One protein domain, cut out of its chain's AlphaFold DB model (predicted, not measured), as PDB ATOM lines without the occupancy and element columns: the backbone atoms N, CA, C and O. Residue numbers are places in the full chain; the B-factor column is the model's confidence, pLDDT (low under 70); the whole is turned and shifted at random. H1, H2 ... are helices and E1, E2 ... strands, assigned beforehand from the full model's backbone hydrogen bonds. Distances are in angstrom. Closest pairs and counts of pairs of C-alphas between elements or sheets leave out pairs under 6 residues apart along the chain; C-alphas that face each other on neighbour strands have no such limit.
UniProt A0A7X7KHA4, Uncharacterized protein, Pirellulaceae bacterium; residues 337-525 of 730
ATOM      1  N   GLU A 337     168.654 168.910 117.214       89.62
ATOM      2  CA  GLU A 337     169.968 169.554 117.194       89.62
ATOM      3  C   GLU A 337     170.995 168.704 117.944       89.62
ATOM      4  O   GLU A 337     170.647 167.879 118.795       89.62
ATOM      5  N   GLN A 338     172.272 168.978 117.683       91.50
ATOM      6  CA  GLN A 338     173.383 168.455 118.469       91.50
ATOM      7  C   GLN A 338     174.315 169.604 118.867       91.50
ATOM      8  O   GLN A 338     174.810 170.326 118.000       91.50
ATOM      9  N   ASP A 339     174.528 169.745 120.175       91.25
ATOM     10  CA  ASP A 339     175.463 170.680 120.807       91.25
ATOM     11  C   ASP A 339     176.483 169.858 121.610       91.25
ATOM     12  O   ASP A 339     176.185 169.330 122.686       91.25
ATOM     13  N   GLY A 340     177.653 169.623 121.015       92.69
ATOM     14  CA  GLY A 340     178.616 168.633 121.496       92.69
ATOM     15  C   GLY A 340     177.985 167.237 121.621       92.69
ATOM     16  O   GLY A 340     177.507 166.655 120.645       92.69
ATOM     17  N   ASN A 341     177.973 166.695 122.839       91.94
ATOM     18  CA  ASN A 341     177.345 165.406 123.153       91.94
ATOM     19  C   ASN A 341     175.856 165.526 123.538       91.94
ATOM     20  O   ASN A 341     175.199 164.511 123.759       91.94
ATOM     21  N   ALA A 342     175.313 166.740 123.670       93.12
ATOM     22  CA  ALA A 342     173.912 166.950 124.018       93.12
ATOM     23  C   ALA A 342     173.026 166.963 122.766       93.12
ATOM     24  O   ALA A 342     173.286 167.688 121.806       93.12
ATOM     25  N   LEU A 343     171.943 166.190 122.805       93.25
ATOM     26  CA  LEU A 343     170.903 166.166 121.784       93.25
ATOM     27  C   LEU A 343     169.736 167.026 122.253       93.25
ATOM     28  O   LEU A 343     169.155 166.763 123.308       93.25
ATOM     29  N   VAL A 344     169.400 168.063 121.492       90.38
ATOM     30  CA  VAL A 344     168.318 168.990 121.847       90.38
ATOM     31  C   VAL A 344     167.148 168.743 120.914       90.38
ATOM     32  O   VAL A 344     167.257 168.957 119.708       90.38
ATOM     33  N   ALA A 345     166.025 168.299 121.470       86.38
ATOM     34  CA  ALA A 345     164.791 168.203 120.706       86.38
ATOM     35  C   ALA A 345     164.157 169.593 120.586       86.38
ATOM     36  O   ALA A 345     164.129 170.344 121.544       86.38
ATOM     37  N   TYR A 346     163.589 169.955 119.449       79.00
ATOM     38  CA  TYR A 346     162.734 171.134 119.286       79.00
ATOM     39  C   TYR A 346     161.249 170.750 119.258       79.00
ATOM     40  O   TYR A 346     160.379 171.606 119.118       79.00
ATOM     41  N   GLY A 347     160.970 169.457 119.460       66.44
ATOM     42  CA  GLY A 347     159.645 168.870 119.353       66.44
ATOM     43  C   GLY A 347     159.138 168.850 117.913       66.44
ATOM     44  O   GLY A 347     159.765 169.375 116.991       66.44
ATOM     45  N   TYR A 348     157.971 168.240 117.722       67.06
ATOM     46  CA  TYR A 348     157.259 168.318 116.456       67.06
ATOM     47  C   TYR A 348     156.277 169.499 116.504       67.06
ATOM     48  O   TYR A 348     155.357 169.476 117.323       67.06
ATOM     49  N   PRO A 349     156.408 170.528 115.642       63.25
ATOM     50  CA  PRO A 349     155.603 171.750 115.758       63.25
ATOM     51  C   PRO A 349     154.090 171.524 115.662       63.25
ATOM     52  O   PRO A 349     153.311 172.356 116.118       63.25
ATOM     53  N   LYS A 350     153.668 170.418 115.035       67.44
ATOM     54  CA  LYS A 350     152.257 170.117 114.761       67.44
ATOM     55  C   LYS A 350     151.570 169.289 115.847       67.44
ATOM     56  O   LYS A 350     150.347 169.223 115.835       67.44
ATOM     57  N   ASP A 351     152.322 168.663 116.752       75.00
ATOM     58  CA  ASP A 351     151.747 167.870 117.838       75.00
ATOM     59  C   ASP A 351     152.641 167.932 119.092       75.00
ATOM     60  O   ASP A 351     153.678 167.265 119.152       75.00
ATOM     61  N   PRO A 352     152.254 168.707 120.122       71.25
ATOM     62  CA  PRO A 352     153.025 168.816 121.358       71.25
ATOM     63  C   PRO A 352     153.040 167.518 122.184       71.25
ATOM     64  O   PRO A 352     153.885 167.375 123.073       71.25
ATOM     65  N   ASN A 353     152.138 166.571 121.903       77.75
ATOM     66  CA  ASN A 353     152.088 165.263 122.557       77.75
ATOM     67  C   ASN A 353     152.952 164.211 121.853       77.75
ATOM     68  O   ASN A 353     153.092 163.095 122.360       77.75
ATOM     69  N   TYR A 354     153.552 164.566 120.722       83.56
ATOM     70  CA  TYR A 354     154.404 163.677 119.962       83.56
ATOM     71  C   TYR A 354     155.751 163.454 120.655       83.56
ATOM     72  O   TYR A 354     156.406 164.398 121.109       83.56
ATOM     73  N   TRP A 355     156.179 162.194 120.712       86.94
ATOM     74  CA  TRP A 355     157.526 161.833 121.139       86.94
ATOM     75  C   TRP A 355     158.485 161.964 119.959       86.94
ATOM     76  O   TRP A 355     158.480 161.125 119.061       86.94
ATOM     77  N   SER A 356     159.320 163.001 119.981       89.62
ATOM     78  CA  SER A 356     160.493 163.072 119.115       89.62
ATOM     79  C   SER A 356     161.479 161.986 119.530       89.62
ATOM     80  O   SER A 356     161.724 161.795 120.725       89.62
ATOM     81  N   GLN A 357     162.069 161.312 118.545       90.94
ATOM     82  CA  GLN A 357     162.967 160.187 118.771       90.94
ATOM     83  C   GLN A 357     164.199 160.246 117.865       90.94
ATOM     84  O   GLN A 357     164.117 160.583 116.682       90.94
ATOM     85  N   THR A 358     165.344 159.872 118.425       92.25
ATOM     86  CA  THR A 358     166.520 159.418 117.676       92.25
ATOM     87  C   THR A 358     167.048 158.160 118.351       92.25
ATOM     88  O   THR A 358     167.114 158.092 119.580       92.25
ATOM     89  N   ASN A 359     167.350 157.120 117.578       93.25
ATOM     90  CA  ASN A 359     167.836 155.875 118.160       93.25
ATOM     91  C   ASN A 359     169.315 155.982 118.457       93.25
ATOM     92  O   ASN A 359     170.080 156.539 117.674       93.25
ATOM     93  N   LEU A 360     169.693 155.373 119.570       92.81
ATOM     94  CA  LEU A 360     171.062 155.063 119.898       92.81
ATOM     95  C   LEU A 360     171.213 153.561 119.666       92.81
ATOM     96  O   LEU A 360     170.742 152.746 120.460       92.81
ATOM     97  N   ASN A 361     171.826 153.198 118.545       90.25
ATOM     98  CA  ASN A 361     171.941 151.833 118.045       90.25
ATOM     99  C   ASN A 361     172.937 151.008 118.871       90.25
ATOM    100  O   ASN A 361     173.804 150.371 118.290       90.25
ATOM    101  N   TYR A 362     172.825 151.001 120.198       91.44
ATOM    102  CA  TYR A 362     173.579 150.173 121.135       91.44
ATOM    103  C   TYR A 362     172.630 149.559 122.141       91.44
ATOM    104  O   TYR A 362     171.718 150.229 122.630       91.44
ATOM    105  N   ALA A 363     172.865 148.293 122.463       94.75
ATOM    106  CA  ALA A 363     172.143 147.628 123.532       94.75
ATOM    107  C   ALA A 363     172.895 147.794 124.868       94.75
ATOM    108  O   ALA A 363     174.129 147.810 124.880       94.75
ATOM    109  N   PRO A 364     172.209 147.896 126.020       96.50
ATOM    110  CA  PRO A 364     172.889 147.962 127.316       96.50
ATOM    111  C   PRO A 364     173.800 146.753 127.600       96.50
ATOM    112  O   PRO A 364     174.869 146.906 128.188       96.50
ATOM    113  N   GLY A 365     173.396 145.558 127.166       96.06
ATOM    114  CA  GLY A 365     174.152 144.309 127.289       96.06
ATOM    115  C   GLY A 365     175.248 144.127 126.236       96.06
ATOM    116  O   GLY A 365     175.941 143.115 126.259       96.06
ATOM    117  N   GLU A 366     175.437 145.083 125.326       93.44
ATOM    118  CA  GLU A 366     176.510 145.040 124.335       93.44
ATOM    119  C   GLU A 366     177.837 145.473 124.962       93.44
ATOM    120  O   GLU A 366     177.931 146.545 125.565       93.44
ATOM    121  N   LYS A 367     178.882 144.650 124.813       90.25
ATOM    122  CA  LYS A 367     180.244 145.066 125.146       90.25
ATOM    123  C   LYS A 367     180.763 145.964 124.030       90.25
ATOM    124  O   LYS A 367     180.898 145.530 122.890       90.25
ATOM    125  N   MET A 368     181.063 147.202 124.386       86.12
ATOM    126  CA  MET A 368     181.554 148.197 123.449       86.12
ATOM    127  C   MET A 368     183.065 148.076 123.264       86.12
ATOM    128  O   MET A 368     183.816 147.898 124.223       86.12
ATOM    129  N   GLU A 369     183.502 148.210 122.017       88.12
ATOM    130  CA  GLU A 369     184.905 148.380 121.648       88.12
ATOM    131  C   GLU A 369     185.078 149.750 121.001       88.12
ATOM    132  O   GLU A 369     184.201 150.216 120.262       88.12
ATOM    133  N   TYR A 370     186.213 150.396 121.275       89.25
ATOM    134  CA  TYR A 370     186.524 151.677 120.660       89.25
ATOM    135  C   TYR A 370     186.641 151.514 119.141       89.25
ATOM    136  O   TYR A 370     187.415 150.698 118.644       89.25
ATOM    137  N   ASN A 371     185.902 152.342 118.406       89.81
ATOM    138  CA  ASN A 371     186.030 152.484 116.963       89.81
ATOM    139  C   ASN A 371     186.200 153.978 116.639       89.81
ATOM    140  O   ASN A 371     185.324 154.770 116.991       89.81
ATOM    141  N   PRO A 372     187.281 154.385 115.950       88.44
ATOM    142  CA  PRO A 372     187.561 155.791 115.662       88.44
ATOM    143  C   PRO A 372     186.569 156.451 114.692       88.44
ATOM    144  O   PRO A 372     186.614 157.668 114.533       88.44
ATOM    145  N   LEU A 373     185.696 155.678 114.039       89.75
ATOM    146  CA  LEU A 373     184.639 156.167 113.148       89.75
ATOM    147  C   LEU A 373     183.282 156.309 113.847       89.75
ATOM    148  O   LEU A 373     182.350 156.828 113.242       89.75
ATOM    149  N   ARG A 374     183.154 155.851 115.098       89.75
ATOM    150  CA  ARG A 374     181.917 155.960 115.878       89.75
ATOM    151  C   ARG A 374     182.018 157.127 116.841       89.75
ATOM    152  O   ARG A 374     182.973 157.213 117.610       89.75
ATOM    153  N   MET A 375     181.022 158.008 116.785       91.00
ATOM    154  CA  MET A 375     181.020 159.285 117.494       91.00
ATOM    155  C   MET A 375     182.387 159.982 117.401       91.00
ATOM    156  O   MET A 375     183.037 160.249 118.417       91.00
ATOM    157  N   ASP A 376     182.849 160.219 116.170       91.75
ATOM    158  CA  ASP A 376     184.216 160.641 115.831       91.75
ATOM    159  C   ASP A 376     184.495 162.133 116.105       91.75
ATOM    160  O   ASP A 376     185.200 162.827 115.372       91.75
ATOM    161  N   TYR A 377     183.955 162.604 117.224       93.25
ATOM    162  CA  TYR A 377     184.047 163.935 117.801       93.25
ATOM    163  C   TYR A 377     184.403 163.826 119.301       93.25
ATOM    164  O   TYR A 377     184.338 162.732 119.873       93.25
ATOM    165  N   PRO A 378     184.833 164.922 119.959       92.50
ATOM    166  CA  PRO A 378     185.266 164.899 121.354       92.50
ATOM    167  C   PRO A 378     184.256 164.233 122.303       92.50
ATOM    168  O   PRO A 378     183.090 164.629 122.373       92.50
ATOM    169  N   ALA A 379     184.720 163.242 123.067       89.06
ATOM    170  CA  ALA A 379     183.925 162.607 124.112       89.06
ATOM    171  C   ALA A 379     183.658 163.579 125.275       89.06
ATOM    172  O   ALA A 379     184.513 164.401 125.623       89.06
ATOM    173  N   GLU A 380     182.479 163.473 125.890       83.88
ATOM    174  CA  GLU A 380     182.160 164.250 127.088       83.88
ATOM    175  C   GLU A 380     182.886 163.651 128.297       83.88
ATOM    176  O   GLU A 380     182.842 162.432 128.491       83.88
ATOM    177  N   PRO A 381     183.513 164.471 129.158       84.94
ATOM    178  CA  PRO A 381     183.942 164.002 130.464       84.94
ATOM    179  C   PRO A 381     182.762 163.400 131.232       84.94
ATOM    180  O   PRO A 381     181.632 163.890 131.156       84.94
ATOM    181  N   HIS A 382     183.031 162.351 132.008       86.94
ATOM    182  CA  HIS A 382     182.000 161.722 132.828       86.94
ATOM    183  C   HIS A 382     181.358 162.749 133.775       86.94
ATOM    184  O   HIS A 382     182.043 163.513 134.458       86.94
ATOM    185  N   SER A 383     180.023 162.789 133.787       92.06
ATOM    186  CA  SER A 383     179.270 163.705 134.640       92.06
ATOM    187  C   SER A 383     179.085 163.113 136.035       92.06
ATOM    188  O   SER A 383     178.569 162.000 136.153       92.06
ATOM    189  N   PRO A 384     179.338 163.874 137.116       93.94
ATOM    190  CA  PRO A 384     179.139 163.382 138.478       93.94
ATOM    191  C   PRO A 384     177.654 163.136 138.817       93.94
ATOM    192  O   PRO A 384     177.339 162.484 139.816       93.94
ATOM    193  N   LEU A 385     176.725 163.637 137.990       96.44
ATOM    194  CA  LEU A 385     175.293 163.350 138.105       96.44
ATOM    195  C   LEU A 385     174.930 161.940 137.606       96.44
ATOM    196  O   LEU A 385     173.877 161.406 137.959       96.44
ATOM    197  N   VAL A 386     175.796 161.308 136.820       96.31
ATOM    198  CA  VAL A 386     175.605 159.944 136.323       96.31
ATOM    199  C   VAL A 386     176.449 158.993 137.170       96.31
ATOM    200  O   VAL A 386     177.548 159.320 137.598       96.31
ATOM    201  N   GLY A 387     175.904 157.826 137.509       94.62
ATOM    202  CA  GLY A 387     176.640 156.784 138.223       94.62
ATOM    203  C   GLY A 387     177.640 156.058 137.319       94.62
ATOM    204  O   GLY A 387     177.910 156.478 136.195       94.62
ATOM    205  N   ALA A 388     178.165 154.932 137.803       93.56
ATOM    206  CA  ALA A 388     178.993 154.054 136.982       93.56
ATOM    207  C   ALA A 388     178.188 153.499 135.791       93.56
ATOM    208  O   ALA A 388     177.056 153.034 135.964       93.56
ATOM    209  N   ILE A 389     178.792 153.540 134.605       92.94
ATOM    210  CA  ILE A 389     178.284 152.959 133.358       92.94
ATOM    211  C   ILE A 389     179.069 151.669 133.122       92.94
ATOM    212  O   ILE A 389     180.291 151.705 133.116       92.94
ATOM    213  N   ASN A 390     178.372 150.538 133.006       92.06
ATOM    214  CA  ASN A 390     178.968 149.201 132.915       92.06
ATOM    215  C   ASN A 390     178.232 148.378 131.850       92.06
ATOM    216  O   ASN A 390     177.538 147.407 132.173       92.06
ATOM    217  N   GLN A 391     178.308 148.799 130.587       92.88
ATOM    218  CA  GLN A 391     177.701 148.061 129.475       92.88
ATOM    219  C   GLN A 391     178.386 146.704 129.259       92.88
ATOM    220  O   GLN A 391     179.515 146.483 129.694       92.88
ATOM    221  N   GLY A 392     177.690 145.767 128.615       94.12
ATOM    222  CA  GLY A 392     178.265 144.451 128.310       94.12
ATOM    223  C   GLY A 392     178.371 143.489 129.497       94.12
ATOM    224  O   GLY A 392     179.016 142.449 129.387       94.12
ATOM    225  N   THR A 393     177.773 143.825 130.644       94.75
ATOM    226  CA  THR A 393     177.780 142.984 131.851       94.75
ATOM    227  C   THR A 393     176.433 142.291 132.065       94.75
ATOM    228  O   THR A 393     175.435 142.648 131.449       94.75
ATOM    229  N   ALA A 394     176.374 141.329 132.994       94.81
ATOM    230  CA  ALA A 394     175.124 140.672 133.400       94.81
ATOM    231  C   ALA A 394     174.166 141.583 134.201       94.81
ATOM    232  O   ALA A 394     173.072 141.165 134.566       94.81
ATOM    233  N   GLN A 395     174.591 142.798 134.557       96.88
ATOM    234  CA  GLN A 395     173.736 143.810 135.180       96.88
ATOM    235  C   GLN A 395     174.105 145.188 134.629       96.88
ATOM    236  O   GLN A 395     174.669 146.010 135.367       96.88
ATOM    237  N   PRO A 396     173.851 145.430 133.331       97.06
ATOM    238  CA  PRO A 396     174.395 146.593 132.670       97.06
ATOM    239  C   PRO A 396     173.794 147.875 133.234       97.06
ATOM    240  O   PRO A 396     172.639 147.911 133.678       97.06
ATOM    241  N   SER A 397     174.589 148.942 133.210       96.44
ATOM    242  CA  SER A 397     174.126 150.281 133.548       96.44
ATOM    243  C   SER A 397     174.398 151.270 132.427       96.44
ATOM    244  O   SER A 397     175.495 151.304 131.876       96.44
ATOM    245  N   VAL A 398     173.386 152.081 132.130       96.50
ATOM    246  CA  VAL A 398     173.414 153.186 131.163       96.50
ATOM    247  C   VAL A 398     172.864 154.445 131.828       96.50
ATOM    248  O   VAL A 398     172.189 154.375 132.864       96.50
ATOM    249  N   GLY A 399     173.157 155.619 131.279       96.75
ATOM    250  CA  GLY A 399     172.707 156.861 131.887       96.75
ATOM    251  C   GLY A 399     172.617 158.022 130.922       96.75
ATOM    252  O   GLY A 399     173.077 157.963 129.785       96.75
ATOM    253  N   TYR A 400     172.002 159.093 131.397       97.62
ATOM    254  CA  TYR A 400     171.941 160.359 130.687       97.62
ATOM    255  C   TYR A 400     171.892 161.521 131.675       97.62
ATOM    256  O   TYR A 400     171.505 161.361 132.835       97.62
ATOM    257  N   VAL A 401     172.265 162.705 131.205       96.75
ATOM    258  CA  VAL A 401     171.906 163.972 131.847       96.75
ATOM    259  C   VAL A 401     170.830 164.631 131.006       96.75
ATOM    260  O   VAL A 401     170.938 164.659 129.786       96.75
ATOM    261  N   VAL A 402     169.806 165.166 131.657       95.81
ATOM    262  CA  VAL A 402     168.791 165.997 131.018       95.81
ATOM    263  C   VAL A 402     168.819 167.396 131.620       95.81
ATOM    264  O   VAL A 402     168.814 167.561 132.841       95.81
ATOM    265  N   ASP A 403     168.886 168.397 130.752       93.94
ATOM    266  CA  ASP A 403     168.769 169.813 131.077       93.94
ATOM    267  C   ASP A 403     167.378 170.305 130.662       93.94
ATOM    268  O   ASP A 403     167.017 170.295 129.479       93.94
ATOM    269  N   MET A 404     166.593 170.718 131.656       91.06
ATOM    270  CA  MET A 404     165.209 171.155 131.473       91.06
ATOM    271  C   MET A 404     165.064 172.677 131.349       91.06
ATOM    272  O   MET A 404     163.939 173.156 131.181       91.06
ATOM    273  N   SER A 405     166.163 173.443 131.378       87.44
ATOM    274  CA  SER A 405     166.141 174.915 131.326       87.44
ATOM    275  C   SER A 405     165.475 175.461 130.059       87.44
ATOM    276  O   SER A 405     164.825 176.507 130.098       87.44
ATOM    277  N   ARG A 406     165.580 174.723 128.946       75.94
ATOM    278  CA  ARG A 406     165.031 175.083 127.627       75.94
ATOM    279  C   ARG A 406     163.698 174.406 127.289       75.94
ATOM    280  O   ARG A 406     163.066 174.766 126.301       75.94
ATOM    281  N   GLY A 407     163.256 173.425 128.077       70.00
ATOM    282  CA  GLY A 407     162.062 172.626 127.781       70.00
ATOM    283  C   GLY A 407     160.874 172.947 128.673       70.00
ATOM    284  O   GLY A 407     161.021 173.648 129.664       70.00
ATOM    285  N   THR A 408     159.690 172.426 128.345       72.94
ATOM    286  CA  THR A 408     158.475 172.464 129.190       72.94
ATOM    287  C   THR A 408     157.869 171.085 129.454       72.94
ATOM    288  O   THR A 408     156.913 170.984 130.216       72.94
ATOM    289  N   GLY A 409     158.439 170.025 128.873       85.75
ATOM    290  CA  GLY A 409     157.836 168.694 128.844       85.75
ATOM    291  C   GLY A 409     158.730 167.612 129.440       85.75
ATOM    292  O   GLY A 409     159.083 167.687 130.614       85.75
ATOM    293  N   PHE A 410     159.052 166.598 128.641       92.25
ATOM    294  CA  PHE A 410     159.750 165.374 129.026       92.25
ATOM    295  C   PHE A 410     161.031 165.206 128.218       92.25
ATOM    296  O   PHE A 410     161.030 165.460 127.012       92.25
ATOM    297  N   GLY A 411     162.086 164.704 128.856       94.31
ATOM    298  CA  GLY A 411     163.306 164.268 128.183       94.31
ATOM    299  C   GLY A 411     163.918 163.055 128.871       94.31
ATOM    300  O   GLY A 411     163.886 162.949 130.101       94.31
ATOM    301  N   GLY A 412     164.461 162.127 128.087       95.94
ATOM    302  CA  GLY A 412     165.181 160.980 128.622       95.94
ATOM    303  C   GLY A 412     165.514 159.928 127.579       95.94
ATOM    304  O   GLY A 412     165.828 160.245 126.432       95.94
ATOM    305  N   MET A 413     165.473 158.668 128.007       97.31
ATOM    306  CA  MET A 413     165.949 157.532 127.226       97.31
ATOM    307  C   MET A 413     164.899 156.420 127.187       97.31
ATOM    308  O   MET A 413     164.242 156.137 128.188       97.31
ATOM    309  N   GLY A 414     164.757 155.790 126.028       97.25
ATOM    310  CA  GLY A 414     164.040 154.541 125.830       97.25
ATOM    311  C   GLY A 414     164.994 153.351 125.857       97.25
ATOM    312  O   GLY A 414     166.079 153.412 125.281       97.25
ATOM    313  N   LEU A 415     164.584 152.268 126.511       97.81
ATOM    314  CA  LEU A 415     165.307 151.001 126.585       97.81
ATOM    315  C   LEU A 415     164.502 149.895 125.899       97.81
ATOM    316  O   LEU A 415     163.272 149.887 125.965       97.81
ATOM    317  N   GLY A 416     165.176 148.912 125.307       96.62
ATOM    318  CA  GLY A 416     164.487 147.737 124.778       96.62
ATOM    319  C   GLY A 416     163.764 147.970 123.442       96.62
ATOM    320  O   GLY A 416     162.711 147.360 123.220       96.62
ATOM    321  N   LEU A 417     164.282 148.870 122.595       96.19
ATOM    322  CA  LEU A 417     163.617 149.342 121.378       96.19
ATOM    323  C   LEU A 417     163.290 148.200 120.402       96.19
ATOM    324  O   LEU A 417     164.169 147.445 119.983       96.19
ATOM    325  N   GLN A 418     162.029 148.133 119.978       92.31
ATOM    326  CA  GLN A 418     161.538 147.232 118.937       92.31
ATOM    327  C   GLN A 418     160.523 147.952 118.035       92.31
ATOM    328  O   GLN A 418     159.903 148.931 118.452       92.31
ATOM    329  N   ASP A 419     160.380 147.494 116.788       85.19
ATOM    330  CA  ASP A 419     159.388 147.984 115.815       85.19
ATOM    331  C   ASP A 419     159.354 149.516 115.698       85.19
ATOM    332  O   ASP A 419     158.304 150.146 115.614       85.19
ATOM    333  N   SER A 420     160.538 150.131 115.731       81.25
ATOM    334  CA  SER A 420     160.803 151.576 115.677       81.25
ATOM    335  C   SER A 420     160.299 152.446 116.834       81.25
ATOM    336  O   SER A 420     160.868 153.516 117.004       81.25
ATOM    337  N   ARG A 421     159.316 152.044 117.653       87.88
ATOM    338  CA  ARG A 421     158.804 152.882 118.769       87.88
ATOM    339  C   ARG A 421     158.480 152.148 120.070       87.88
ATOM    340  O   ARG A 421     158.298 152.806 121.088       87.88
ATOM    341  N   SER A 422     158.427 150.819 120.061       93.75
ATOM    342  CA  SER A 422     158.058 150.028 121.235       93.75
ATOM    343  C   SER A 422     159.234 149.938 122.211       93.75
ATOM    344  O   SER A 422     160.254 149.321 121.888       93.75
ATOM    345  N   MET A 423     159.125 150.559 123.389       96.50
ATOM    346  CA  MET A 423     160.244 150.699 124.336       96.50
ATOM    347  C   MET A 423     159.789 150.918 125.787       96.50
ATOM    348  O   MET A 423     158.662 151.320 126.047       96.50
ATOM    349  N   CYS A 424     160.692 150.708 126.749       97.81
ATOM    350  CA  CYS A 424     160.529 151.199 128.115       97.81
ATOM    351  C   CYS A 424     161.133 152.600 128.237       97.81
ATOM    352  O   CYS A 424     162.348 152.776 128.157       97.81
ATOM    353  N   GLN A 425     160.279 153.598 128.424       97.56
ATOM    354  CA  GLN A 425     160.636 155.001 128.561       97.56
ATOM    355  C   GLN A 425     161.053 155.296 130.001       97.56
ATOM    356  O   GLN A 425     160.302 155.030 130.938       97.56
ATOM    357  N   VAL A 426     162.227 155.894 130.187       98.31
ATOM    358  CA  VAL A 426     162.692 156.417 131.475       98.31
ATOM    359  C   VAL A 426     163.030 157.888 131.287       98.31
ATOM    360  O   VAL A 426     164.077 158.232 130.732       98.31
ATOM    361  N   VAL A 427     162.139 158.769 131.735       97.56
ATOM    362  CA  VAL A 427     162.173 160.209 131.423       97.56
ATOM    363  C   VAL A 427     161.968 161.075 132.663       97.56
ATOM    364  O   VAL A 427     161.314 160.665 133.625       97.56
ATOM    365  N   ILE A 428     162.490 162.301 132.622       96.81
ATOM    366  CA  ILE A 428     162.188 163.355 133.597       96.81
ATOM    367  C   ILE A 428     161.211 164.353 132.976       96.81
ATOM    368  O   ILE A 428     161.436 164.850 131.872       96.81
ATOM    369  N   ALA A 429     160.143 164.673 133.704       93.31
ATOM    370  CA  ALA A 429     159.231 165.768 133.386       93.31
ATOM    371  C   ALA A 429     159.686 167.078 134.052       93.31
ATOM    372  O   ALA A 429     160.193 167.051 135.177       93.31
ATOM    373  N   LYS A 430     159.443 168.241 133.422       83.62
ATOM    374  CA  LYS A 430     159.836 169.559 133.974       83.62
ATOM    375  C   LYS A 430     159.260 169.832 135.365       83.62
ATOM    376  O   LYS A 430     159.911 170.487 136.171       83.62
ATOM    377  N   GLY A 431     158.086 169.280 135.670       82.00
ATOM    378  CA  GLY A 431     157.471 169.336 137.001       82.00
ATOM    379  C   GLY A 431     158.206 168.540 138.088       82.00
ATOM    380  O   GLY A 431     157.686 168.408 139.188       82.00
ATOM    381  N   GLY A 432     159.384 167.980 137.793       90.88
ATOM    382  CA  GLY A 432     160.176 167.217 138.748       90.88
ATOM    383  C   GLY A 432     159.544 165.864 139.053       90.88
ATOM    384  O   GLY A 432     159.389 165.508 140.218       90.88
ATOM    385  N   VAL A 433     159.171 165.120 138.011       96.44
ATOM    386  CA  VAL A 433     158.623 163.760 138.117       96.44
ATOM    387  C   VAL A 433     159.477 162.824 137.270       96.44
ATOM    388  O   VAL A 433     159.721 163.102 136.095       96.44
ATOM    389  N   LEU A 434     159.922 161.718 137.861       98.31
ATOM    390  CA  LEU A 434     160.475 160.583 137.130       98.31
ATOM    391  C   LEU A 434     159.318 159.725 136.618       98.31
ATOM    392  O   LEU A 434     158.481 159.289 137.409       98.31
ATOM    393  N   VAL A 435     159.308 159.433 135.322       98.06
ATOM    394  CA  VAL A 435     158.354 158.503 134.711       98.06
ATOM    395  C   VAL A 435     159.118 157.307 134.162       98.06
ATOM    396  O   VAL A 435     160.060 157.469 133.388       98.06
ATOM    397  N   ILE A 436     158.705 156.114 134.584       98.38
ATOM    398  CA  ILE A 436     159.131 154.831 134.027       98.38
ATOM    399  C   ILE A 436     157.894 154.214 133.387       98.38
ATOM    400  O   ILE A 436     156.971 153.821 134.097       98.38
ATOM    401  N   ASP A 437     157.848 154.160 132.064       97.31
ATOM    402  CA  ASP A 437     156.713 153.628 131.315       97.31
ATOM    403  C   ASP A 437     157.189 152.544 130.356       97.31
ATOM    404  O   ASP A 437     157.821 152.826 129.345       97.31
ATOM    405  N   GLY A 438     156.940 151.284 130.702       95.50
ATOM    406  CA  GLY A 438     157.220 150.156 129.823       95.50
ATOM    407  C   GLY A 438     155.969 149.359 129.509       95.50
ATOM    408  O   GLY A 438     156.069 148.141 129.380       95.50
ATOM    409  N   ALA A 439     154.811 150.020 129.397       94.56
ATOM    410  CA  ALA A 439     153.552 149.363 129.048       94.56
ATOM    411  C   ALA A 439     153.683 148.508 127.770       94.56
ATOM    412  O   ALA A 439     153.213 147.374 127.738       94.56
ATOM    413  N   ASP A 440     154.453 148.990 126.790       92.38
ATOM    414  CA  ASP A 440     154.824 148.294 125.549       92.38
ATOM    415  C   ASP A 440     155.570 146.957 125.749       92.38
ATOM    416  O   ASP A 440     155.658 146.123 124.845       92.38
ATOM    417  N   LEU A 441     156.169 146.771 126.925       93.88
ATOM    418  CA  LEU A 441     156.913 145.583 127.346       93.88
ATOM    419  C   LEU A 441     156.145 144.787 128.417       93.88
ATOM    420  O   LEU A 441     156.668 143.806 128.946       93.88
ATOM    421  N   GLY A 442     154.938 145.221 128.795       94.69
ATOM    422  CA  GLY A 442     154.213 144.700 129.956       94.69
ATOM    423  C   GLY A 442     154.840 145.085 131.303       94.69
ATOM    424  O   GLY A 442     154.563 144.443 132.315       94.69
ATOM    425  N   ILE A 443     155.715 146.094 131.339       95.69
ATOM    426  CA  ILE A 443     156.261 146.665 132.575       95.69
ATOM    427  C   ILE A 443     155.294 147.745 133.058       95.69
ATOM    428  O   ILE A 443     154.952 148.666 132.316       95.69
ATOM    429  N   ALA A 444     154.864 147.656 134.315       92.50
ATOM    430  CA  ALA A 444     153.918 148.609 134.880       92.50
ATOM    431  C   ALA A 444     154.468 150.044 134.847       92.50
ATOM    432  O   ALA A 444     155.585 150.309 135.303       92.50
ATOM    433  N   ARG A 445     153.644 150.975 134.357       97.00
ATOM    434  CA  ARG A 445     153.941 152.405 134.405       97.00
ATOM    435  C   ARG A 445     154.051 152.871 135.857       97.00
ATOM    436  O   ARG A 445     153.197 152.563 136.689       97.00
ATOM    437  N   LYS A 446     155.090 153.648 136.154       97.56
ATOM    438  CA  LYS A 446     155.365 154.211 137.475       97.56
ATOM    439  C   LYS A 446     155.770 155.673 137.353       97.56
ATOM    440  O   LYS A 446     156.741 156.002 136.676       97.56
ATOM    441  N   GLU A 447     155.054 156.537 138.059       97.81
ATOM    442  CA  GLU A 447     155.382 157.953 138.204       97.81
ATOM    443  C   GLU A 447     155.844 158.219 139.634       97.81
ATOM    444  O   GLU A 447     155.212 157.782 140.596       97.81
ATOM    445  N   VAL A 448     156.975 158.905 139.779       97.81
ATOM    446  CA  VAL A 448     157.587 159.179 141.077       97.81
ATOM    447  C   VAL A 448     157.934 160.663 141.161       97.81
ATOM    448  O   VAL A 448     158.859 161.106 140.472       97.81
ATOM    449  N   PRO A 449     157.240 161.442 142.009       97.94
ATOM    450  CA  PRO A 449     157.644 162.806 142.312       97.94
ATOM    451  C   PRO A 449     159.074 162.839 142.860       97.94
ATOM    452  O   PRO A 449     159.455 162.035 143.720       97.94
ATOM    453  N   LEU A 450     159.881 163.761 142.346       97.94
ATOM    454  CA  LEU A 450     161.224 163.997 142.854       97.94
ATOM    455  C   LEU A 450     161.131 164.727 144.197       97.94
ATOM    456  O   LEU A 450     160.374 165.686 144.335       97.94
ATOM    457  N   ILE A 451     161.902 164.280 145.190       97.69
ATOM    458  CA  ILE A 451     161.910 164.890 146.526       97.69
ATOM    459  C   ILE A 451     162.339 166.364 146.455       97.69
ATOM    460  O   ILE A 451     163.215 166.718 145.662       97.69
ATOM    461  N   SER A 452     161.791 167.214 147.329       96.56
ATOM    462  CA  SER A 452     162.014 168.671 147.297       96.56
ATOM    463  C   SER A 452     163.494 169.053 147.296       96.56
ATOM    464  O   SER A 452     163.918 169.846 146.465       96.56
ATOM    465  N   ARG A 453     164.322 168.393 148.119       96.88
ATOM    466  CA  ARG A 453     165.779 168.630 148.147       96.88
ATOM    467  C   ARG A 453     166.467 168.360 146.807       96.88
ATOM    468  O   ARG A 453     167.461 169.000 146.486       96.88
ATOM    469  N   LEU A 454     165.977 167.391 146.035       96.94
ATOM    470  CA  LEU A 454     166.536 167.063 144.726       96.94
ATOM    471  C   LEU A 454     166.112 168.104 143.681       96.94
ATOM    472  O   LEU A 454     166.932 168.498 142.856       96.94
ATOM    473  N   GLN A 455     164.872 168.594 143.753       95.50
ATOM    474  CA  GLN A 455     164.390 169.698 142.916       95.50
ATOM    475  C   GLN A 455     165.130 171.012 143.228       95.50
ATOM    476  O   GLN A 455     165.568 171.704 142.312       95.50
ATOM    477  N   GLU A 456     165.338 171.330 144.508       95.31
ATOM    478  CA  GLU A 456     166.144 172.472 144.966       95.31
ATOM    479  C   GLU A 456     167.583 172.383 144.446       95.31
ATOM    480  O   GLU A 456     168.093 173.340 143.860       95.31
ATOM    481  N   ALA A 457     168.216 171.212 144.582       96.06
ATOM    482  CA  ALA A 457     169.561 170.972 144.069       96.06
ATOM    483  C   ALA A 457     169.639 171.140 142.542       96.06
ATOM    484  O   ALA A 457     170.597 171.730 142.044       96.06
ATOM    485  N   ALA A 458     168.631 170.667 141.799       94.12
ATOM    486  CA  ALA A 458     168.562 170.838 140.351       94.12
ATOM    487  C   ALA A 458     168.385 172.308 139.955       94.12
ATOM    488  O   ALA A 458     169.077 172.781 139.054       94.12
ATOM    489  N   ASN A 459     167.504 173.046 140.635       92.00
ATOM    490  CA  ASN A 459     167.292 174.476 140.397       92.00
ATOM    491  C   ASN A 459     168.583 175.280 140.615       92.00
ATOM    492  O   ASN A 459     168.895 176.151 139.806       92.00
ATOM    493  N   GLY A 460     169.378 174.928 141.633       89.06
ATOM    494  CA  GLY A 460     170.693 175.529 141.883       89.06
ATOM    495  C   GLY A 460     171.748 175.250 140.801       89.06
ATOM    496  O   GLY A 460     172.767 175.933 140.758       89.06
ATOM    497  N   THR A 461     171.516 174.279 139.908       86.88
ATOM    498  CA  THR A 461     172.436 173.897 138.821       86.88
ATOM    499  C   THR A 461     171.797 173.978 137.430       86.88
ATOM    500  O   THR A 461     172.178 173.224 136.535       86.88
ATOM    501  N   GLY A 462     170.802 174.852 137.241       88.06
ATOM    502  CA  GLY A 462     170.187 175.085 135.929       88.06
ATOM    503  C   GLY A 462     169.170 174.024 135.496       88.06
ATOM    504  O   GLY A 462     169.045 173.748 134.313       88.06
ATOM    505  N   GLN A 463     168.447 173.414 136.438       92.62
ATOM    506  CA  GLN A 463     167.427 172.380 136.186       92.62
ATOM    507  C   GLN A 463     167.975 171.113 135.510       92.62
ATOM    508  O   GLN A 463     167.319 170.502 134.662       92.62
ATOM    509  N   ARG A 464     169.188 170.712 135.905       94.94
ATOM    510  CA  ARG A 464     169.869 169.517 135.394       94.94
ATOM    511  C   ARG A 464     169.652 168.312 136.300       94.94
ATOM    512  O   ARG A 464     169.872 168.388 137.509       94.94
ATOM    513  N   TYR A 465     169.310 167.183 135.689       97.00
ATOM    514  CA  TYR A 465     169.125 165.899 136.357       97.00
ATOM    515  C   TYR A 465     169.982 164.835 135.677       97.00
ATOM    516  O   TYR A 465     169.938 164.684 134.460       97.00
ATOM    517  N   GLY A 466     170.754 164.078 136.452       97.62
ATOM    518  CA  GLY A 466     171.390 162.851 135.978       97.62
ATOM    519  C   GLY A 466     170.531 161.644 136.308       97.62
ATOM    520  O   GLY A 466     170.050 161.512 137.432       97.62
ATOM    521  N   VAL A 467     170.360 160.750 135.344       98.56
ATOM    522  CA  VAL A 467     169.618 159.500 135.496       98.56
ATOM    523  C   VAL A 467     170.550 158.340 135.187       98.56
ATOM    524  O   VAL A 467     171.253 158.331 134.182       98.56
ATOM    525  N   THR A 468     170.585 157.352 136.076       98.50
ATOM    526  CA  THR A 468     171.315 156.094 135.870       98.50
ATOM    527  C   THR A 468     170.349 154.940 136.010       98.50
ATOM    528  O   THR A 468     169.662 154.834 137.026       98.50
ATOM    529  N   MET A 469     170.318 154.077 135.004       98.31
ATOM    530  CA  MET A 469     169.470 152.897 134.942       98.31
ATOM    531  C   MET A 469     170.367 151.669 135.027       98.31
ATOM    532  O   MET A 469     171.235 151.490 134.181       98.31
ATOM    533  N   GLN A 470     170.173 150.842 136.051       98.25
ATOM    534  CA  GLN A 470     170.813 149.540 136.186       98.25
ATOM    535  C   GLN A 470     169.774 148.452 135.924       98.25
ATOM    536  O   GLN A 470     168.766 148.364 136.633       98.25
ATOM    537  N   ILE A 471     170.027 147.622 134.920       98.44
ATOM    538  CA  ILE A 471     169.121 146.557 134.494       98.44
ATOM    539  C   ILE A 471     169.565 145.273 135.195       98.44
ATOM    540  O   ILE A 471     170.644 144.757 134.928       98.44
ATOM    541  N   LYS A 472     168.767 144.774 136.142       98.25
ATOM    542  CA  LYS A 472     169.038 143.528 136.877       98.25
ATOM    543  C   LYS A 472     168.045 142.447 136.450       98.25
ATOM    544  O   LYS A 472     166.921 142.805 136.110       98.25
ATOM    545  N   PRO A 473     168.361 141.147 136.606       97.81
ATOM    546  CA  PRO A 473     167.498 140.050 136.147       97.81
ATOM    547  C   PRO A 473     166.027 140.098 136.588       97.81
ATOM    548  O   PRO A 473     165.174 139.522 135.929       97.81
ATOM    549  N   LYS A 474     165.719 140.752 137.718       98.00
ATOM    550  CA  LYS A 474     164.357 140.836 138.280       98.00
ATOM    551  C   LYS A 474     163.849 142.261 138.493       98.00
ATOM    552  O   LYS A 474     162.734 142.445 138.973       98.00
ATOM    553  N   GLN A 475     164.668 143.279 138.216       97.88
ATOM    554  CA  GLN A 475     164.252 144.670 138.400       97.88
ATOM    555  C   GLN A 475     165.045 145.655 137.539       97.88
ATOM    556  O   GLN A 475     166.256 145.517 137.367       97.88
ATOM    557  N   LEU A 476     164.378 146.723 137.114       98.50
ATOM    558  CA  LEU A 476     165.009 147.946 136.631       98.50
ATOM    559  C   LEU A 476     165.205 148.897 137.818       98.50
ATOM    560  O   LEU A 476     164.235 149.299 138.464       98.50
ATOM    561  N   ALA A 477     166.454 149.246 138.126       98.38
ATOM    562  CA  ALA A 477     166.790 150.187 139.192       98.38
ATOM    563  C   ALA A 477     167.199 151.537 138.594       98.38
ATOM    564  O   ALA A 477     168.164 151.619 137.840       98.38
ATOM    565  N   VAL A 478     166.489 152.603 138.952       98.69
ATOM    566  CA  VAL A 478     166.714 153.963 138.457       98.69
ATOM    567  C   VAL A 478     167.174 154.853 139.604       98.69
ATOM    568  O   VAL A 478     166.536 154.921 140.653       98.69
ATOM    569  N   THR A 479     168.292 155.546 139.407       98.69
ATOM    570  CA  THR A 479     168.784 156.576 140.327       98.69
ATOM    571  C   THR A 479     168.745 157.930 139.643       98.69
ATOM    572  O   THR A 479     169.362 158.091 138.592       98.69
ATOM    573  N   VAL A 480     168.082 158.904 140.263       98.62
ATOM    574  CA  VAL A 480     168.097 160.310 139.838       98.62
ATOM    575  C   VAL A 480     169.038 161.089 140.751       98.62
ATOM    576  O   VAL A 480     169.025 160.886 141.969       98.62
ATOM    577  N   ARG A 481     169.872 161.961 140.180       98.31
ATOM    578  CA  ARG A 481     170.815 162.821 140.904       98.31
ATOM    579  C   ARG A 481     170.726 164.266 140.429       98.31
ATOM    580  O   ARG A 481     170.523 164.509 139.244       98.31
ATOM    581  N   ALA A 482     170.935 165.206 141.342       97.75
ATOM    582  CA  ALA A 482     171.030 166.633 141.039       97.75
ATOM    583  C   ALA A 482     171.965 167.345 142.029       97.75
ATOM    584  O   ALA A 482     172.239 166.816 143.109       97.75
ATOM    585  N   GLY A 483     172.427 168.546 141.672       95.88
ATOM    586  CA  GLY A 483     173.310 169.373 142.497       95.88
ATOM    587  C   GLY A 483     174.767 169.410 142.028       95.88
ATOM    588  O   GLY A 483     175.191 168.667 141.144       95.88
ATOM    589  N   ALA A 484     175.539 170.321 142.619       92.31
ATOM    590  CA  ALA A 484     176.943 170.533 142.280       92.31
ATOM    591  C   ALA A 484     177.845 169.399 142.815       92.31
ATOM    592  O   ALA A 484     177.465 168.702 143.766       92.31
ATOM    593  N   PRO A 485     179.061 169.218 142.256       88.38
ATOM    594  CA  PRO A 485     180.062 168.318 142.829       88.38
ATOM    595  C   PRO A 485     180.249 168.571 144.336       88.38
ATOM    596  O   PRO A 485     180.364 169.714 144.764       88.38
ATOM    597  N   GLY A 486     180.234 167.509 145.148       86.25
ATOM    598  CA  GLY A 486     180.309 167.598 146.617       86.25
ATOM    599  C   GLY A 486     178.970 167.813 147.342       86.25
ATOM    600  O   GLY A 486     178.901 167.575 148.544       86.25
ATOM    601  N   GLY A 487     177.894 168.169 146.630       92.12
ATOM    602  CA  GLY A 487     176.551 168.412 147.183       92.12
ATOM    603  C   GLY A 487     175.433 167.623 146.492       92.12
ATOM    604  O   GLY A 487     174.287 168.061 146.471       92.12
ATOM    605  N   ILE A 488     175.760 166.483 145.879       97.00
ATOM    606  CA  ILE A 488     174.822 165.726 145.038       97.00
ATOM    607  C   ILE A 488     173.748 165.027 145.876       97.00
ATOM    608  O   ILE A 488     174.038 164.115 146.657       97.00
ATOM    609  N   VAL A 489     172.491 165.387 145.622       97.81
ATOM    610  CA  VAL A 489     171.298 164.734 146.173       97.81
ATOM    611  C   VAL A 489     170.891 163.575 145.265       97.81
ATOM    612  O   VAL A 489     171.047 163.653 144.046       97.81
ATOM    613  N   ARG A 490     170.389 162.477 145.847       97.81
ATOM    614  CA  ARG A 490     170.045 161.245 145.119       97.81
ATOM    615  C   ARG A 490     168.671 160.723 145.524       97.81
ATOM    616  O   ARG A 490     168.318 160.781 146.699       97.81
ATOM    617  N   GLN A 491     167.948 160.153 144.568       98.38
ATOM    618  CA  GLN A 491     166.695 159.431 144.789       98.38
ATOM    619  C   GLN A 491     166.705 158.115 144.012       98.38
ATOM    620  O   GLN A 491     167.126 158.078 142.856       98.38
ATOM    621  N   TYR A 492     166.243 157.043 144.656       98.06
ATOM    622  CA  TYR A 492     166.254 155.685 144.116       98.06
ATOM    623  C   TYR A 492     164.830 155.182 143.886       98.06
ATOM    624  O   TYR A 492     163.974 155.312 144.761       98.06
ATOM    625  N   THR A 493     164.611 154.553 142.737       98.31
ATOM    626  CA  THR A 493     163.341 153.938 142.348       98.31
ATOM    627  C   THR A 493     163.617 152.582 141.712       98.31
ATOM    628  O   THR A 493     164.513 152.457 140.885       98.31
ATOM    629  N   THR A 494     162.832 151.562 142.050       98.00
ATOM    630  CA  THR A 494     162.874 150.256 141.376       98.00
ATOM    631  C   THR A 494     161.516 149.899 140.778       98.00
ATOM    632  O   THR A 494     160.466 150.324 141.284       98.00
ATOM    633  N   VAL A 495     161.545 149.124 139.693       97.81
ATOM    634  CA  VAL A 495     160.378 148.503 139.052       97.81
ATOM    635  C   VAL A 495     160.694 147.022 138.814       97.81
ATOM    636  O   VAL A 495     161.775 146.734 138.294       97.81
ATOM    637  N   PRO A 496     159.823 146.079 139.220       98.06
ATOM    638  CA  PRO A 496     160.032 144.660 138.945       98.06
ATOM    639  C   PRO A 496     159.939 144.382 137.441       98.06
ATOM    640  O   PRO A 496     159.128 144.999 136.753       98.06
ATOM    641  N   ILE A 497     160.753 143.448 136.951       98.31
ATOM    642  CA  ILE A 497     160.712 142.973 135.561       98.31
ATOM    643  C   ILE A 497     160.804 141.443 135.508       98.31
ATOM    644  O   ILE A 497     161.365 140.819 136.412       98.31
ATOM    645  N   THR A 498     160.251 140.842 134.458       98.38
ATOM    646  CA  THR A 498     160.368 139.408 134.152       98.38
ATOM    647  C   THR A 498     161.679 139.094 133.425       98.38
ATOM    648  O   THR A 498     162.376 139.999 132.968       98.38
ATOM    649  N   SER A 499     161.999 137.805 133.269       97.81
ATOM    650  CA  SER A 499     163.157 137.368 132.477       97.81
ATOM    651  C   SER A 499     163.076 137.841 131.020       97.81
ATOM    652  O   SER A 499     164.054 138.366 130.504       97.81
ATOM    653  N   ASP A 500     161.906 137.751 130.378       97.62
ATOM    654  CA  ASP A 500     161.733 138.189 128.983       97.62
ATOM    655  C   ASP A 500     161.909 139.706 128.834       97.62
ATOM    656  O   ASP A 500     162.515 140.193 127.879       97.62
ATOM    657  N   GLN A 501     161.413 140.469 129.812       98.25
ATOM    658  CA  GLN A 501     161.609 141.915 129.870       98.25
ATOM    659  C   GLN A 501     163.080 142.263 130.087       98.25
ATOM    660  O   GLN A 501     163.589 143.165 129.428       98.25
ATOM    661  N   TYR A 502     163.771 141.541 130.972       98.50
ATOM    662  CA  TYR A 502     165.208 141.686 131.170       98.50
ATOM    663  C   TYR A 502     165.970 141.452 129.861       98.50
ATOM    664  O   TYR A 502     166.684 142.355 129.426       98.50
ATOM    665  N   GLU A 503     165.747 140.318 129.187       97.81
ATOM    666  CA  GLU A 503     166.388 139.994 127.905       97.81
ATOM    667  C   GLU A 503     166.112 141.062 126.842       97.81
ATOM    668  O   GLU A 503     167.019 141.477 126.116       97.81
ATOM    669  N   ARG A 504     164.877 141.575 126.774       97.06
ATOM    670  CA  ARG A 504     164.534 142.665 125.856       97.06
ATOM    671  C   ARG A 504     165.286 143.954 126.186       97.06
ATOM    672  O   ARG A 504     165.808 144.588 125.275       97.06
ATOM    673  N   LEU A 505     165.357 144.342 127.458       97.94
ATOM    674  CA  LEU A 505     166.033 145.568 127.886       97.94
ATOM    675  C   LEU A 505     167.548 145.516 127.656       97.94
ATOM    676  O   LEU A 505     168.126 146.554 127.343       97.94
ATOM    677  N   ILE A 506     168.192 144.352 127.809       97.38
ATOM    678  CA  ILE A 506     169.649 144.240 127.657       97.38
ATOM    679  C   ILE A 506     170.104 144.016 126.212       97.38
ATOM    680  O   ILE A 506     171.182 144.487 125.865       97.38
ATOM    681  N   ASN A 507     169.312 143.346 125.367       96.88
ATOM    682  CA  ASN A 507     169.761 142.916 124.032       96.88
ATOM    683  C   ASN A 507     169.225 143.773 122.879       96.88
ATOM    684  O   ASN A 507     169.586 143.543 121.724       96.88
ATOM    685  N   LYS A 508     168.338 144.735 123.152       96.75
ATOM    686  CA  LYS A 508     167.786 145.626 122.124       96.75
ATOM    687  C   LYS A 508     168.348 147.049 122.238       96.75
ATOM    688  O   LYS A 508     168.739 147.452 123.336       96.75
ATOM    689  N   PRO A 509     168.378 147.809 121.124       95.88
ATOM    690  CA  PRO A 509     168.875 149.180 121.113       95.88
ATOM    691  C   PRO A 509     168.151 150.126 122.073       95.88
ATOM    692  O   PRO A 509     167.048 149.851 122.558       95.88
ATOM    693  N   MET A 510     168.777 151.275 122.303       96.62
ATOM    694  CA  MET A 510     168.224 152.381 123.073       96.62
ATOM    695  C   MET A 510     167.708 153.492 122.147       96.62
ATOM    696  O   MET A 510     167.997 153.532 120.950       96.62
ATOM    697  N   SER A 511     166.989 154.451 122.720       95.69
ATOM    698  CA  SER A 511     166.589 155.680 122.031       95.69
ATOM    699  C   SER A 511     166.727 156.881 122.947       95.69
ATOM    700  O   SER A 511     166.553 156.768 124.156       95.69
ATOM    701  N   ILE A 512     166.987 158.048 122.373       95.31
ATOM    702  CA  ILE A 512     166.827 159.334 123.042       95.31
ATOM    703  C   ILE A 512     165.477 159.900 122.626       95.31
ATOM    704  O   ILE A 512     165.152 159.942 121.437       95.31
ATOM    705  N   ILE A 513     164.676 160.275 123.622       93.88
ATOM    706  CA  ILE A 513     163.281 160.669 123.426       93.88
ATOM    707  C   ILE A 513     162.951 161.950 124.183       93.88
ATOM    708  O   ILE A 513     163.420 162.181 125.302       93.88
ATOM    709  N   ALA A 514     162.108 162.774 123.573       92.62
ATOM    710  CA  ALA A 514     161.611 164.004 124.171       92.62
ATOM    711  C   ALA A 514     160.177 164.298 123.720       92.62
ATOM    712  O   ALA A 514     159.767 163.905 122.632       92.62
ATOM    713  N   ARG A 515     159.420 165.014 124.553       89.06
ATOM    714  CA  ARG A 515     158.038 165.429 124.264       89.06
ATOM    715  C   ARG A 515     157.728 166.765 124.925       89.06
ATOM    716  O   ARG A 515     158.152 166.989 126.053       89.06
ATOM    717  N   GLY A 516     156.937 167.625 124.284       79.69
ATOM    718  CA  GLY A 516     156.376 168.823 124.924       79.69
ATOM    719  C   GLY A 516     157.388 169.917 125.301       79.69
ATOM    720  O   GLY A 516     157.177 170.637 126.277       79.69
ATOM    721  N   GLY A 517     158.500 170.041 124.573       76.56
ATOM    722  CA  GLY A 517     159.471 171.128 124.730       76.56
ATOM    723  C   GLY A 517     160.860 170.766 124.208       76.56
ATOM    724  O   GLY A 517     161.007 169.767 123.507       76.56
ATOM    725  N   SER A 518     161.861 171.565 124.604       86.94
ATOM    726  CA  SER A 518     163.245 171.441 124.137       86.94
ATOM    727  C   SER A 518     164.300 171.072 125.182       86.94
ATOM    728  O   SER A 518     165.246 171.835 125.389       86.94
ATOM    729  N   PRO A 519     164.162 169.931 125.883       91.44
ATOM    730  CA  PRO A 519     165.213 169.485 126.785       91.44
ATOM    731  C   PRO A 519     166.485 169.136 126.001       91.44
ATOM    732  O   PRO A 519     166.416 168.592 124.896       91.44
ATOM    733  N   ALA A 520     167.642 169.407 126.601       92.81
ATOM    734  CA  ALA A 520     168.917 168.895 126.111       92.81
ATOM    735  C   ALA A 520     169.236 167.585 126.838       92.81
ATOM    736  O   ALA A 520     169.240 167.549 128.069       92.81
ATOM    737  N   ILE A 521     169.482 166.510 126.094       95.00
ATOM    738  CA  ILE A 521     169.730 165.173 126.638       95.00
ATOM    739  C   ILE A 521     171.127 164.729 126.216       95.00
ATOM    740  O   ILE A 521     171.406 164.567 125.032       95.00
ATOM    741  N   THR A 522     172.006 164.511 127.185       95.31
ATOM    742  CA  THR A 522     173.371 164.020 126.967       95.31
ATOM    743  C   THR A 522     173.430 162.553 127.387       95.31
ATOM    744  O   THR A 522     173.412 162.283 128.595       95.31
ATOM    745  N   PRO A 523     173.459 161.589 126.448       95.06
ATOM    746  CA  PRO A 523     173.645 160.186 126.788       95.06
ATOM    747  C   PRO A 523     175.070 159.925 127.282       95.06
ATOM    748  O   PRO A 523     176.031 160.507 126.788       95.06
ATOM    749  N   PHE A 524     175.198 159.011 128.240       92.38
ATOM    750  CA  PHE A 524     176.473 158.488 128.714       92.38
ATOM    751  C   PHE A 524     176.517 156.990 128.423       92.38
ATOM    752  O   PHE A 524     175.809 156.200 129.054       92.38
ATOM    753  N   ILE A 525     177.355 156.636 127.452       86.19
ATOM    754  CA  ILE A 525     177.716 155.267 127.090       86.19
ATOM    755  C   ILE A 525     179.213 155.075 127.300       86.19
ATOM    756  O   ILE A 525     179.977 156.039 127.240       86.19
TER     757      ILE A 525
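AT A GLANCE: This is residues 337 to 525 of the 730 residues of an uncharacterized protein of Pirellulaceae bacterium (UniProt A0A7X7KHA4). Two antiparallel sheets, one of seven strands and one of six, stand face to face as a well-formed sandwich, with the short helix H2 capping one end across both sheets and the short helix H1 at the opposite end beside the ends of E9, E10 and E11. A long loop, residues 361 to 396, swings out past the seven-strand sheet on the side away from the other sheet, and its residues 369 to 374 stick out. The printed part has 189 residues, with two named helices and thirteen named strands in the order E1 to E8, H1, E9 to E11, H2, E12, E13; the class is mostly strand. The sheets run E1 - E2 - E13 - E4 - E9 - E10 - E11 and E3 - E12 - E5 - E6 - E7 - E8. The whole is compact, with a radius of gyration of the C-alphas of 15.4 A and spans of 42 by 39 by 38 A.

IN THESE COORDINATES: The seven-strand sheet has E1, residues 337 to 339, beginning at C-alpha 337 at (169.968, 169.554, 117.194); E2, 342 to 345; E13, 520 to 524, ending at C-alpha 524 at (176.473, 158.488, 128.714); E4, 397 to 403, 20.4 A long; E9, 464 to 472, 26.0 A; E10, 475 to 482, 23.1 A; and E11, 489 to 496, 24.1 A. The six-strand sheet has E3, 356 to 360; E12, 510 to 515; E5, 410 to 418, 20.8 A; E6, 422 to 429, 19.9 A; E7, 433 to 438; and E8, 443 to 449, 18.9 A. E5 bends by 69 degrees at residue 415 and E6 by 54 degrees at residue 426. H1 is residues 452 to 459, 10.4 A long, and H2 is residues 499 to 507, 12.1 A, with C-alpha 499 at (163.157, 137.368, 132.477).

HOW THE PARTS SIT: In the seven-strand sheet, twisted, E1 and E11 are the edge strands. N 400 and O 467 of E4 and E9 are 3.0 A apart, within hydrogen-bond range, as are N 522 and O 401 of E13 and E4 at 2.8 A, and N 343 and O 521 of E2 and E13 at 2.8 A. E1 and E2 form a hairpin, with N 339 and O 342 at 2.9 A. E9, E10 and E11 form a meander, each strand the antiparallel neighbour of the one before, with N 468 and O 479 at 2.9 A and N 478 and O 493 at 2.8 A. E5, E6, E7 and E8 form another, with N 413 and O 426 at 3.1 A, N 427 and O 435 at 3.0 A, and N 436 and O 446 at 2.9 A. E12 is the antiparallel neighbour of E5, with N 412 of E5 and O 513 of E12 at 3.0 A, and also of the edge strand E3, with N 358 of E3 and O 512 of E12 at 3.0 A. The facing parts of the two sheets are 8.9 A centre to centre, their strands at 23 degrees; the closest C-alphas of E4 and E5, Val 402 and Gly 411, are 6.4 A apart. H1 is on the seven-strand sheet at a height of 5.9 A, only just over E11, with 3 of its C-alphas falling there; the closest C-alphas of H1 and E10, Ala 458 and Ala 482, are 4.9 A apart. H2 is on both sheets, at heights of 9.2 A and 8.9 A; its Leu 505 and Gly 416 of E5 are their closest C-alphas, 4.1 A apart. H1 and H2 are apart. In both helices every O i to N i+4 pair is within hydrogen-bond range.

THE WHOLE: The C-alphas farthest apart, those of Leu 373 and Ser 452, are 42.8 A apart. The printed part has no cut. The link from E3 to E4, 36 residues, is long. The mean pLDDT of the printed part is 92.6, and residues 347 to 350 are under 70.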